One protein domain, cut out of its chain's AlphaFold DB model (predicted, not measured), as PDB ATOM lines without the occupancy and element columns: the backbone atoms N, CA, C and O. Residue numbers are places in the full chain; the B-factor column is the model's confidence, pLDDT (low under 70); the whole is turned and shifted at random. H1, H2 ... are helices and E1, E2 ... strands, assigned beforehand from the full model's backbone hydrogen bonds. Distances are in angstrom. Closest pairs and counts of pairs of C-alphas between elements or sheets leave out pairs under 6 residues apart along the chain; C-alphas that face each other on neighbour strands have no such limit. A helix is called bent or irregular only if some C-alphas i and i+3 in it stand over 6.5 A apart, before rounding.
ATOM      1  N   LEU A   2      63.522  28.143 201.801       77.94
ATOM      2  CA  LEU A   2      64.842  28.550 202.343       77.94
ATOM      3  C   LEU A   2      66.060  28.164 201.478       77.94
ATOM      4  O   LEU A   2      66.992  28.945 201.360       77.94
ATOM      5  N   ALA A   3      66.034  27.012 200.803       79.12
ATOM      6  CA  ALA A   3      67.088  26.599 199.867       79.12
ATOM      7  C   ALA A   3      67.037  27.305 198.485       79.12
ATOM      8  O   ALA A   3      67.532  26.760 197.503       79.12
ATOM      9  N   GLY A   4      66.336  28.436 198.345       79.81
ATOM     10  CA  GLY A   4      66.080  29.128 197.067       79.81
ATOM     11  C   GLY A   4      65.132  28.402 196.093       79.81
ATOM     12  O   GLY A   4      64.674  28.991 195.121       79.81
ATOM     13  N   ILE A   5      64.801  27.130 196.346       87.44
ATOM     14  CA  ILE A   5      63.955  26.305 195.468       87.44
ATOM     15  C   ILE A   5      62.493  26.776 195.507       87.44
ATOM     16  O   ILE A   5      61.883  26.826 196.581       87.44
ATOM     17  N   ILE A   6      61.914  27.034 194.333       93.19
ATOM     18  CA  ILE A   6      60.492  27.359 194.147       93.19
ATOM     19  C   ILE A   6      59.634  26.112 194.412       93.19
ATOM     20  O   ILE A   6      59.884  25.051 193.841       93.19
ATOM     21  N   ALA A   7      58.612  26.222 195.263       93.62
ATOM     22  CA  ALA A   7      57.673  25.130 195.515       93.62
ATOM     23  C   ALA A   7      56.539  25.104 194.474       93.62
ATOM     24  O   ALA A   7      56.019  26.152 194.091       93.62
ATOM     25  N   VAL A   8      56.099  23.909 194.068       93.75
ATOM     26  CA  VAL A   8      54.936  23.718 193.182       93.75
ATOM     27  C   VAL A   8      53.937  22.764 193.861       93.75
ATOM     28  O   VAL A   8      54.041  21.549 193.692       93.75
ATOM     29  N   PRO A   9      52.999  23.276 194.682       91.06
ATOM     30  CA  PRO A   9      52.026  22.450 195.391       91.06
ATOM     31  C   PRO A   9      51.032  21.812 194.413       91.06
ATOM     32  O   PRO A   9      50.316  22.508 193.692       91.06
ATOM     33  N   ILE A  10      50.970  20.480 194.391       85.69
ATOM     34  CA  ILE A  10      50.107  19.711 193.483       85.69
ATOM     35  C   ILE A  10      49.373  18.593 194.223       85.69
ATOM     36  O   ILE A  10      49.862  18.052 195.213       85.69
ATOM     37  N   ALA A  11      48.189  18.231 193.729       80.75
ATOM     38  CA  ALA A  11      47.502  17.030 194.186       80.75
ATOM     39  C   ALA A  11      48.238  15.781 193.657       80.75
ATOM     40  O   ALA A  11      48.548  15.750 192.460       80.75
ATOM     41  N   PRO A  12      48.505  14.757 194.491       79.31
ATOM     42  CA  PRO A  12      49.123  13.517 194.029       79.31
ATOM     43  C   PRO A  12      48.183  12.794 193.043       79.31
ATOM     44  O   PRO A  12      47.004  12.613 193.364       79.31
ATOM     45  N   PRO A  13      48.656  12.393 191.848       77.19
ATOM     46  CA  PRO A  13      47.828  11.700 190.863       77.19
ATOM     47  C   PRO A  13      47.163  10.422 191.382       77.19
ATOM     48  O   PRO A  13      47.817   9.523 191.907       77.19
ATOM     49  N   ASN A  14      45.855  10.282 191.167       71.38
ATOM     50  CA  ASN A  14      45.173   9.039 191.496       71.38
ATOM     51  C   ASN A  14      45.419   8.001 190.391       71.38
ATOM     52  O   ASN A  14      44.848   8.077 189.304       71.38
ATOM     53  N   LEU A  15      46.248   6.994 190.675       66.12
ATOM     54  CA  LEU A  15      46.611   5.965 189.692       66.12
ATOM     55  C   LEU A  15      45.430   5.049 189.308       66.12
ATOM     56  O   LEU A  15      45.462   4.415 188.254       66.12
ATOM     57  N   ALA A  16      44.348   5.015 190.095       56.91
ATOM     58  CA  ALA A  16      43.099   4.363 189.685       56.91
ATOM     59  C   ALA A  16      42.363   5.132 188.563       56.91
ATOM     60  O   ALA A  16      41.557   4.545 187.844       56.91
ATOM     61  N   THR A  17      42.668   6.422 188.376       57.78
ATOM     62  CA  THR A  17      42.151   7.311 187.316       57.78
ATOM     63  C   THR A  17      43.284   7.924 186.479       57.78
ATOM     64  O   THR A  17      43.186   9.060 186.007       57.78
ATOM     65  N   ALA A  18      44.365   7.156 186.285       60.59
ATOM     66  CA  ALA A  18      45.665   7.628 185.799       60.59
ATOM     67  C   ALA A  18      45.631   8.498 184.528       60.59
ATOM     68  O   ALA A  18      46.400   9.453 184.444       60.59
ATOM     69  N   ASP A  19      44.753   8.203 183.559       62.88
ATOM     70  CA  ASP A  19      44.749   8.856 182.237       62.88
ATOM     71  C   ASP A  19      44.687  10.393 182.315       62.88
ATOM     72  O   ASP A  19      45.386  11.079 181.573       62.88
ATOM     73  N   LYS A  20      43.864  10.945 183.223       67.44
ATOM     74  CA  LYS A  20      43.698  12.402 183.383       67.44
ATOM     75  C   LYS A  20      44.725  12.992 184.346       67.44
ATOM     76  O   LYS A  20      45.293  14.050 184.074       67.44
ATOM     77  N   ASP A  21      44.951  12.328 185.476       71.31
ATOM     78  CA  ASP A  21      45.734  12.908 186.567       71.31
ATOM     79  C   ASP A  21      47.243  12.861 186.286       71.31
ATOM     80  O   ASP A  21      47.951  13.807 186.631       71.31
ATOM     81  N   ILE A  22      47.732  11.833 185.578       78.31
ATOM     82  CA  ILE A  22      49.121  11.799 185.097       78.31
ATOM     83  C   ILE A  22      49.329  12.810 183.970       78.31
ATOM     84  O   ILE A  22      50.327  13.522 183.991       78.31
ATOM     85  N   ALA A  23      48.390  12.939 183.025       77.00
ATOM     86  CA  ALA A  23      48.492  13.951 181.972       77.00
ATOM     87  C   ALA A  23      48.585  15.370 182.566       77.00
ATOM     88  O   ALA A  23      49.424  16.168 182.148       77.00
ATOM     89  N   ARG A  24      47.802  15.661 183.618       79.12
ATOM     90  CA  ARG A  24      47.916  16.914 184.378       79.12
ATOM     91  C   ARG A  24      49.256  17.036 185.111       79.12
ATOM     92  O   ARG A  24      49.853  18.104 185.069       79.12
ATOM     93  N   PHE A  25      49.736  15.984 185.774       85.00
ATOM     94  CA  PHE A  25      51.047  15.987 186.441       85.00
ATOM     95  C   PHE A  25      52.187  16.269 185.454       85.00
ATOM     96  O   PHE A  25      53.047  17.099 185.738       85.00
ATOM     97  N   LYS A  26      52.153  15.632 184.278       84.31
ATOM     98  CA  LYS A  26      53.127  15.815 183.202       84.31
ATOM     99  C   LYS A  26      53.112  17.246 182.669       84.31
ATOM    100  O   LYS A  26      54.146  17.901 182.735       84.31
ATOM    101  N   TYR A  27      51.933  17.775 182.326       84.81
ATOM    102  CA  TYR A  27      51.766  19.185 181.952       84.81
ATOM    103  C   TYR A  27      52.360  20.145 182.993       84.81
ATOM    104  O   TYR A  27      53.066  21.084 182.633       84.81
ATOM    105  N   LEU A  28      52.101  19.920 184.287       88.00
ATOM    106  CA  LEU A  28      52.603  20.782 185.361       88.00
ATOM    107  C   LEU A  28      54.129  20.684 185.521       88.00
ATOM    108  O   LEU A  28      54.785  21.716 185.652       88.00
ATOM    109  N   ALA A  29      54.700  19.479 185.475       89.25
ATOM    110  CA  ALA A  29      56.145  19.269 185.561       89.25
ATOM    111  C   ALA A  29      56.894  19.893 184.370       89.25
ATOM    112  O   ALA A  29      57.890  20.587 184.566       89.25
ATOM    113  N   GLU A  30      56.379  19.709 183.153       87.56
ATOM    114  CA  GLU A  30      56.941  20.271 181.920       87.56
ATOM    115  C   GLU A  30      56.813  21.801 181.895       87.56
ATOM    116  O   GLU A  30      57.811  22.494 181.716       87.56
ATOM    117  N   THR A  31      55.621  22.342 182.179       86.94
ATOM    118  CA  THR A  31      55.352  23.797 182.179       86.94
ATOM    119  C   THR A  31      56.169  24.550 183.232       86.94
ATOM    120  O   THR A  31      56.515  25.710 183.024       86.94
ATOM    121  N   THR A  32      56.491  23.918 184.366       91.19
ATOM    122  CA  THR A  32      57.335  24.527 185.412       91.19
ATOM    123  C   THR A  32      58.827  24.238 185.248       91.19
ATOM    124  O   THR A  32      59.641  24.875 185.913       91.19
ATOM    125  N   GLY A  33      59.210  23.297 184.379       89.94
ATOM    126  CA  GLY A  33      60.589  22.821 184.254       89.94
ATOM    127  C   GLY A  33      61.095  22.050 185.481       89.94
ATOM    128  O   GLY A  33      62.310  21.984 185.691       89.94
ATOM    129  N   ALA A  34      60.190  21.488 186.292       91.75
ATOM    130  CA  ALA A  34      60.497  20.844 187.568       91.75
ATOM    131  C   ALA A  34      61.579  19.753 187.449       91.75
ATOM    132  O   ALA A  34      61.671  19.045 186.446       91.75
ATOM    133  N   LYS A  35      62.403  19.618 188.499       90.56
ATOM    134  CA  LYS A  35      63.520  18.649 188.581       90.56
ATOM    135  C   LYS A  35      63.429  17.691 189.767       90.56
ATOM    136  O   LYS A  35      64.057  16.636 189.748       90.56
ATOM    137  N   LEU A  36      62.657  18.055 190.787       91.00
ATOM    138  CA  LEU A  36      62.525  17.328 192.044       91.00
ATOM    139  C   LEU A  36      61.044  17.092 192.345       91.00
ATOM    140  O   LEU A  36      60.237  18.011 192.220       91.00
ATOM    141  N   VAL A  37      60.707  15.877 192.770       89.50
ATOM    142  CA  VAL A  37      59.392  15.521 193.312       89.50
ATOM    143  C   VAL A  37      59.586  15.075 194.752       89.50
ATOM    144  O   VAL A  37      60.298  14.108 195.006       89.50
ATOM    145  N   PHE A  38      58.953  15.778 195.685       88.75
ATOM    146  CA  PHE A  38      58.943  15.415 197.099       88.75
ATOM    147  C   PHE A  38      57.654  14.657 197.420       88.75
ATOM    148  O   PHE A  38      56.567  15.137 197.095       88.75
ATOM    149  N   SER A  39      57.759  13.459 197.995       87.62
ATOM    150  CA  SER A  39      56.605  12.585 198.234       87.62
ATOM    151  C   SER A  39      56.898  11.563 199.337       87.62
ATOM    152  O   SER A  39      58.056  11.327 199.671       87.62
ATOM    153  N   ASP A  40      55.861  10.963 199.916       85.88
ATOM    154  CA  ASP A  40      56.022   9.906 200.914       85.88
ATOM    155  C   ASP A  40      56.395   8.560 200.270       85.88
ATOM    156  O   ASP A  40      56.082   8.264 199.108       85.88
ATOM    157  N   LYS A  41      57.041   7.704 201.057       84.00
ATOM    158  CA  LYS A  41      57.512   6.384 200.644       84.00
ATOM    159  C   LYS A  41      56.388   5.460 200.177       84.00
ATOM    160  O   LYS A  41      56.628   4.625 199.303       84.00
ATOM    161  N   ASN A  42      55.172   5.584 200.712       78.81
ATOM    162  CA  ASN A  42      54.054   4.716 200.333       78.81
ATOM    163  C   ASN A  42      53.507   5.105 198.958       78.81
ATOM    164  O   ASN A  42      53.313   4.229 198.113       78.81
ATOM    165  N   TYR A  43      53.333   6.401 198.690       82.56
ATOM    166  CA  TYR A  43      52.963   6.884 197.363       82.56
ATOM    167  C   TYR A  43      54.061   6.584 196.330       82.56
ATOM    168  O   TYR A  43      53.756   6.091 195.243       82.56
ATOM    169  N   MET A  44      55.342   6.760 196.674       82.69
ATOM    170  CA  MET A  44      56.457   6.386 195.792       82.69
ATOM    171  C   MET A  44      56.568   4.873 195.545       82.69
ATOM    172  O   MET A  44      56.923   4.449 194.445       82.69
ATOM    173  N   LEU A  45      56.232   4.028 196.522       76.94
ATOM    174  CA  LEU A  45      56.099   2.588 196.303       76.94
ATOM    175  C   LEU A  45      54.900   2.275 195.394       76.94
ATOM    176  O   LEU A  45      55.011   1.435 194.501       76.94
ATOM    177  N   TYR A  46      53.776   2.972 195.567       74.12
ATOM    178  CA  TYR A  46      52.566   2.791 194.767       74.12
ATOM    179  C   TYR A  46      52.774   3.177 193.291       74.12
ATOM    180  O   TYR A  46      52.385   2.409 192.408       74.12
ATOM    181  N   THR A  47      53.466   4.287 192.996       75.38
ATOM    182  CA  THR A  47      53.826   4.665 191.613       75.38
ATOM    183  C   THR A  47      54.785   3.659 190.974       75.38
ATOM    184  O   THR A  47      54.537   3.231 189.843       75.38
ATOM    185  N   ARG A  48      55.819   3.204 191.700       72.75
ATOM    186  CA  ARG A  48      56.752   2.150 191.246       72.75
ATOM    187  C   ARG A  48      56.025   0.830 190.945       72.75
ATOM    188  O   ARG A  48      56.229   0.250 189.878       72.75
ATOM    189  N   LEU A  49      55.137   0.373 191.834       67.25
ATOM    190  CA  LEU A  49      54.352  -0.856 191.651       67.25
ATOM    191  C   LEU A  49      53.362  -0.757 190.481       67.25
ATOM    192  O   LEU A  49      53.198  -1.725 189.736       67.25
ATOM    193  N   TYR A  50      52.713   0.393 190.286       68.25
ATOM    194  CA  TYR A  50      51.807   0.591 189.153       68.25
ATOM    195  C   TYR A  50      52.576   0.627 187.825       68.25
ATOM    196  O   TYR A  50      52.174  -0.032 186.864       68.25
ATOM    197  N   ALA A  51      53.717   1.324 187.777       67.75
ATOM    198  CA  ALA A  51      54.597   1.314 186.612       67.75
ATOM    199  C   ALA A  51      55.006  -0.126 186.255       67.75
ATOM    200  O   ALA A  51      54.801  -0.547 185.115       67.75
ATOM    201  N   ALA A  52      55.464  -0.915 187.234       63.41
ATOM    202  CA  ALA A  52      55.810  -2.325 187.047       63.41
ATOM    203  C   ALA A  52      54.638  -3.165 186.500       63.41
ATOM    204  O   ALA A  52      54.828  -3.893 185.525       63.41
ATOM    205  N   LYS A  53      53.415  -3.009 187.038       61.62
ATOM    206  CA  LYS A  53      52.201  -3.660 186.496       61.62
ATOM    207  C   LYS A  53      51.958  -3.326 185.022       61.62
ATOM    208  O   LYS A  53      51.524  -4.194 184.270       61.62
ATOM    209  N   SER A  54      52.257  -2.097 184.604       62.34
ATOM    210  CA  SER A  54      52.102  -1.682 183.210       62.34
ATOM    211  C   SER A  54      53.180  -2.244 182.273       62.34
ATOM    212  O   SER A  54      52.861  -2.622 181.148       62.34
ATOM    213  N   TYR A  55      54.425  -2.395 182.742       59.03
ATOM    214  CA  TYR A  55      55.499  -3.043 181.973       59.03
ATOM    215  C   TYR A  55      55.227  -4.533 181.715       59.03
ATOM    216  O   TYR A  55      55.574  -5.032 180.648       59.03
ATOM    217  N   ILE A  56      54.567  -5.231 182.646       59.50
ATOM    218  CA  ILE A  56      54.167  -6.643 182.487       59.50
ATOM    219  C   ILE A  56      52.789  -6.826 181.818       59.50
ATOM    220  O   ILE A  56      52.246  -7.927 181.825       59.50
ATOM    221  N   GLY A  57      52.201  -5.764 181.255       55.66
ATOM    222  CA  GLY A  57      50.931  -5.823 180.516       55.66
ATOM    223  C   GLY A  57      49.664  -5.980 181.371       55.66
ATOM    224  O   GLY A  57      48.571  -6.066 180.818       55.66
ATOM    225  N   LEU A  58      49.775  -5.963 182.704       53.34
ATOM    226  CA  LEU A  58      48.655  -6.073 183.654       53.34
ATOM    227  C   LEU A  58      48.086  -4.700 184.074       53.34
ATOM    228  O   LEU A  58      47.488  -4.557 185.140       53.34
ATOM    229  N   GLY A  59      48.285  -3.670 183.248       58.91
ATOM    230  CA  GLY A  59      47.791  -2.311 183.467       58.91
ATOM    231  C   GLY A  59      48.089  -1.395 182.278       58.91
ATOM    232  O   GLY A  59      48.898  -1.728 181.412       58.91
ATOM    233  N   LYS A  60      47.447  -0.221 182.229       61.19
ATOM    234  CA  LYS A  60      47.746   0.801 181.211       61.19
ATOM    235  C   LYS A  60      49.183   1.304 181.369       61.19
ATOM    236  O   LYS A  60      49.585   1.620 182.487       61.19
ATOM    237  N   LYS A  61      49.927   1.439 180.262       65.19
ATOM    238  CA  LYS A  61      51.249   2.092 180.261       65.19
ATOM    239  C   LYS A  61      51.098   3.541 180.726       65.19
ATOM    240  O   LYS A  61      50.464   4.336 180.039       65.19
ATOM    241  N   ILE A  62      51.695   3.861 181.871       66.81
ATOM    242  CA  ILE A  62      51.824   5.234 182.363       66.81
ATOM    243  C   ILE A  62      53.147   5.809 181.855       66.81
ATOM    244  O   ILE A  62      54.185   5.156 181.941       66.81
ATOM    245  N   ASP A  63      53.091   7.032 181.335       72.12
ATOM    246  CA  ASP A  63      54.244   7.797 180.867       72.12
ATOM    247  C   ASP A  63      54.534   8.921 181.873       72.12
ATOM    248  O   ASP A  63      53.788   9.899 181.959       72.12
ATOM    249  N   TRP A  64      55.565   8.739 182.700       77.50
ATOM    250  CA  TRP A  64      56.000   9.739 183.681       77.50
ATOM    251  C   TRP A  64      56.997  10.722 183.042       77.50
ATOM    252  O   TRP A  64      57.718  10.323 182.129       77.50
ATOM    253  N   PRO A  65      57.088  11.982 183.508       76.81
ATOM    254  CA  PRO A  65      58.014  12.954 182.929       76.81
ATOM    255  C   PRO A  65      59.475  12.555 183.160       76.81
ATOM    256  O   PRO A  65      59.870  12.225 184.283       76.81
ATOM    257  N   GLU A  66      60.281  12.615 182.103       78.75
ATOM    258  CA  GLU A  66      61.715  12.337 182.172       78.75
ATOM    259  C   GLU A  66      62.467  13.424 182.964       78.75
ATOM    260  O   GLU A  66      62.061  14.585 183.021       78.75
ATOM    261  N   GLY A  67      63.584  13.051 183.596       81.12
ATOM    262  CA  GLY A  67      64.436  13.988 184.340       81.12
ATOM    263  C   GLY A  67      63.907  14.444 185.709       81.12
ATOM    264  O   GLY A  67      64.542  15.289 186.338       81.12
ATOM    265  N   LEU A  68      62.791  13.889 186.200       88.06
ATOM    266  CA  LEU A  68      62.319  14.106 187.573       88.06
ATOM    267  C   LEU A  68      63.032  13.181 188.571       88.06
ATOM    268  O   LEU A  68      62.855  11.963 188.546       88.06
ATOM    269  N   THR A  69      63.776  13.769 189.506       89.44
ATOM    270  CA  THR A  69      64.342  13.060 190.661       89.44
ATOM    271  C   THR A  69      63.308  12.999 191.782       89.44
ATOM    272  O   THR A  69      62.865  14.032 192.281       89.44
ATOM    273  N   TRP A  70      62.913  11.793 192.188       86.62
ATOM    274  CA  TRP A  70      61.956  11.586 193.278       86.62
ATOM    275  C   TRP A  70      62.683  11.394 194.613       86.62
ATOM    276  O   TRP A  70      63.590  10.567 194.703       86.62
ATOM    277  N   VAL A  71      62.258  12.126 195.643       88.19
ATOM    278  CA  VAL A  71      62.841  12.121 196.991       88.19
ATOM    279  C   VAL A  71      61.786  11.658 197.996       88.19
ATOM    280  O   VAL A  71      60.735  12.289 198.122       88.19
ATOM    281  N   GLU A  72      62.086  10.567 198.706       87.44
ATOM    282  CA  GLU A  72      61.248  10.018 199.781       87.44
ATOM    283  C   GLU A  72      61.368  10.912 201.023       87.44
ATOM    284  O   GLU A  72      62.465  11.102 201.552       87.44
ATOM    285  N   GLY A  73      60.255  11.480 201.487       80.69
ATOM    286  CA  GLY A  73      60.254  12.472 202.564       80.69
ATOM    287  C   GLY A  73      60.770  11.947 203.900       80.69
ATOM    288  O   GLY A  73      61.437  12.670 204.634       80.69
ATOM    289  N   GLU A  74      60.553  10.663 204.167       80.94
ATOM    290  CA  GLU A  74      61.038   9.945 205.345       80.94
ATOM    291  C   GLU A  74      62.563   9.720 205.339       80.94
ATOM    292  O   GLU A  74      63.112   9.259 206.338       80.94
ATOM    293  N   GLN A  75      63.256  10.035 204.236       76.38
ATOM    294  CA  GLN A  75      64.722  10.031 204.155       76.38
ATOM    295  C   GLN A  75      65.345  11.406 204.467       76.38
ATOM    296  O   GLN A  75      66.566  11.497 204.577       76.38
ATOM    297  N   ILE A  76      64.549  12.473 204.637       73.44
ATOM    298  CA  ILE A  76      65.068  13.766 205.104       73.44
ATOM    299  C   ILE A  76      65.210  13.740 206.627       73.44
ATOM    300  O   ILE A  76      64.230  13.818 207.367       73.44
ATOM    301  N   THR A  77      66.454  13.699 207.099       69.81
ATOM    302  CA  THR A  77      66.794  13.949 208.501       69.81
ATOM    303  C   THR A  77      66.699  15.440 208.817       69.81
ATOM    304  O   THR A  77      67.460  16.248 208.282       69.81
ATOM    305  N   SER A  78      65.804  15.816 209.730       66.69
ATOM    306  CA  SER A  78      65.802  17.137 210.358       66.69
ATOM    307  C   SER A  78      66.575  17.103 211.680       66.69
ATOM    308  O   SER A  78      66.251  16.344 212.590       66.69
ATOM    309  N   SER A  79      67.589  17.960 211.799       68.19
ATOM    310  CA  SER A  79      68.205  18.348 213.073       68.19
ATOM    311  C   SER A  79      68.339  19.874 213.093       68.19
ATOM    312  O   SER A  79      68.645  20.445 212.041       68.19
ATOM    313  N   PRO A  80      68.158  20.553 214.244       68.75
ATOM    314  CA  PRO A  80      68.520  21.964 214.394       68.75
ATOM    315  C   PRO A  80      69.980  22.251 214.002       68.75
ATOM    316  O   PRO A  80      70.284  23.325 213.505       68.75
ATOM    317  N   GLU A  81      70.872  21.268 214.150       72.81
ATOM    318  CA  GLU A  81      72.300  21.361 213.805       72.81
ATOM    319  C   GLU A  81      72.552  21.460 212.288       72.81
ATOM    320  O   GLU A  81      73.635  21.853 211.862       72.81
ATOM    321  N   LEU A  82      71.557  21.102 211.463       71.00
ATOM    322  CA  LEU A  82      71.596  21.221 210.000       71.00
ATOM    323  C   LEU A  82      71.026  22.565 209.501       71.00
ATOM    324  O   LEU A  82      70.964  22.793 208.292       71.00
ATOM    325  N   PHE A  83      70.593  23.448 210.405       74.12
ATOM    326  CA  PHE A  83      70.038  24.758 210.073       74.12
ATOM    327  C   PHE A  83      71.123  25.845 210.118       74.12
ATOM    328  O   PHE A  83      71.507  26.317 211.184       74.12
ATOM    329  N   ASP A  84      71.608  26.265 208.947       76.25
ATOM    330  CA  ASP A  84      72.491  27.432 208.812       76.25
ATOM    331  C   ASP A  84      71.655  28.707 208.616       76.25
ATOM    332  O   ASP A  84      71.025  28.893 207.572       76.25
ATOM    333  N   GLU A  85      71.672  29.615 209.596       79.06
ATOM    334  CA  GLU A  85      70.992  30.919 209.515       79.06
ATOM    335  C   GLU A  85      71.465  31.758 208.313       79.06
ATOM    336  O   GLU A  85      70.683  32.520 207.744       79.06
ATOM    337  N   LYS A  86      72.693  31.540 207.817       80.12
ATOM    338  CA  LYS A  86      73.224  32.197 206.608       80.12
ATOM    339  C   LYS A  86      72.569  31.699 205.319       80.12
ATOM    340  O   LYS A  86      72.956  32.126 204.230       80.12
ATOM    341  N   LEU A  87      71.628  30.758 205.386       74.69
ATOM    342  CA  LEU A  87      70.707  30.470 204.286       74.69
ATOM    343  C   LEU A  87      69.608  31.537 204.207       74.69
ATOM    344  O   LEU A  87      69.234  31.916 203.102       74.69
ATOM    345  N   ILE A  88      69.152  32.077 205.344       75.94
ATOM    346  CA  ILE A  88      68.138  33.141 205.406       75.94
ATOM    347  C   ILE A  88      68.677  34.415 204.741       75.94
ATOM    348  O   ILE A  88      68.009  34.985 203.885       75.94
ATOM    349  N   GLU A  89      69.922  34.794 205.051       77.50
ATOM    350  CA  GLU A  89      70.623  35.954 204.466       77.50
ATOM    351  C   GLU A  89      70.728  35.912 202.927       77.50
ATOM    352  O   GLU A  89      70.946  36.939 202.288       77.50
ATOM    353  N   LYS A  90      70.585  34.725 202.320       80.19
ATOM    354  CA  LYS A  90      70.683  34.498 200.868       80.19
ATOM    355  C   LYS A  90      69.319  34.451 200.167       80.19
ATOM    356  O   LYS A  90      69.275  34.350 198.940       80.19
ATOM    357  N   VAL A  91      68.209  34.510 200.907       84.44
ATOM    358  CA  VAL A  91      66.852  34.527 200.342       84.44
ATOM    359  C   VAL A  91      66.410  35.971 200.108       84.44
ATOM    360  O   VAL A  91      65.885  36.628 201.004       84.44
ATOM    361  N   ASP A  92      66.560  36.453 198.873       89.69
ATOM    362  CA  ASP A  92      65.846  37.658 198.438       89.69
ATOM    363  C   ASP A  92      64.328  37.419 198.534       89.69
ATOM    364  O   ASP A  92      63.775  36.494 197.929       89.69
TER     365      ASP A  92
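AT A GLANCE: This is residues 2 to 92 of the 1003 residues of a protein of Glomus cerebriforme (UniProt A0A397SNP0). Two helices, H1 and H2, set at a wide angle, extend from opposite ends of E1 in a small two-strand sheet, E1 beside E2, and residues 56 to 68 return from H2 to E2. Residues 76 to 84 stick out and lead to the small helix H3, far from that group. The printed part has 91 residues, with three named helices and two named strands in the order H1, E1, H2, E2, H3; the sheet is parallel and the class mostly helix. The whole is loose, with a radius of gyration of the C-alphas of 16.2 A, and elongated, spanning 51 by 27 by 20 A.

HOW THE PARTS SIT: H1, residues 15 to 32, is close to but not clearly touching H2, residues 41 to 55: their closest C-alphas, Leu 15 and Tyr 50, are 7.5 A apart, and their lines are about perpendicular at 74 degrees. E1, residues 36 to 39, and E2, residues 69 to 72, are parallel neighbours at 25 degrees, with N 37 and O 69 within hydrogen-bond range at 2.9 A. E1, H2 and E2 form a strand-helix-strand unit, two parallel neighbour strands with a helix between them along the chain, and its crossover is right-handed. The closest C-alphas of H2 and E2, Lys 41 and Glu 72, are 5.3 A apart. H3, residues 85 to 90, is apart from H1, H2 and E1. Every O i to N i+4 pair is within hydrogen-bond range in H2, against 10 of 14 in H1 and 0 of 2 in H3, where 2 of 3 O i to N i+3 pairs are.

IN THESE COORDINATES: H1 begins at C-alpha 15 (46.611, 5.965, 189.692) and measures 21.9 A; it has a kink of 51 degrees near residue 22 and is irregular, with C-alphas 16 and 19 8.9 A apart. E1 measures 9.8 A, H2 21.0 A and E2 10.1 A. H3 measures 9.4 A and ends at C-alpha 90 (70.683, 34.498, 200.868).

THE WHOLE: The two C-alphas farthest apart, Gly 57 and Glu 89, are 52.0 A apart. The printed part has no cut; the links H2 to E2 and E2 to H3 are long. Mean pLDDT of the printed part is 77.2, and residues 15 to 20, 49 to 62 and 77 to 80 are under 70.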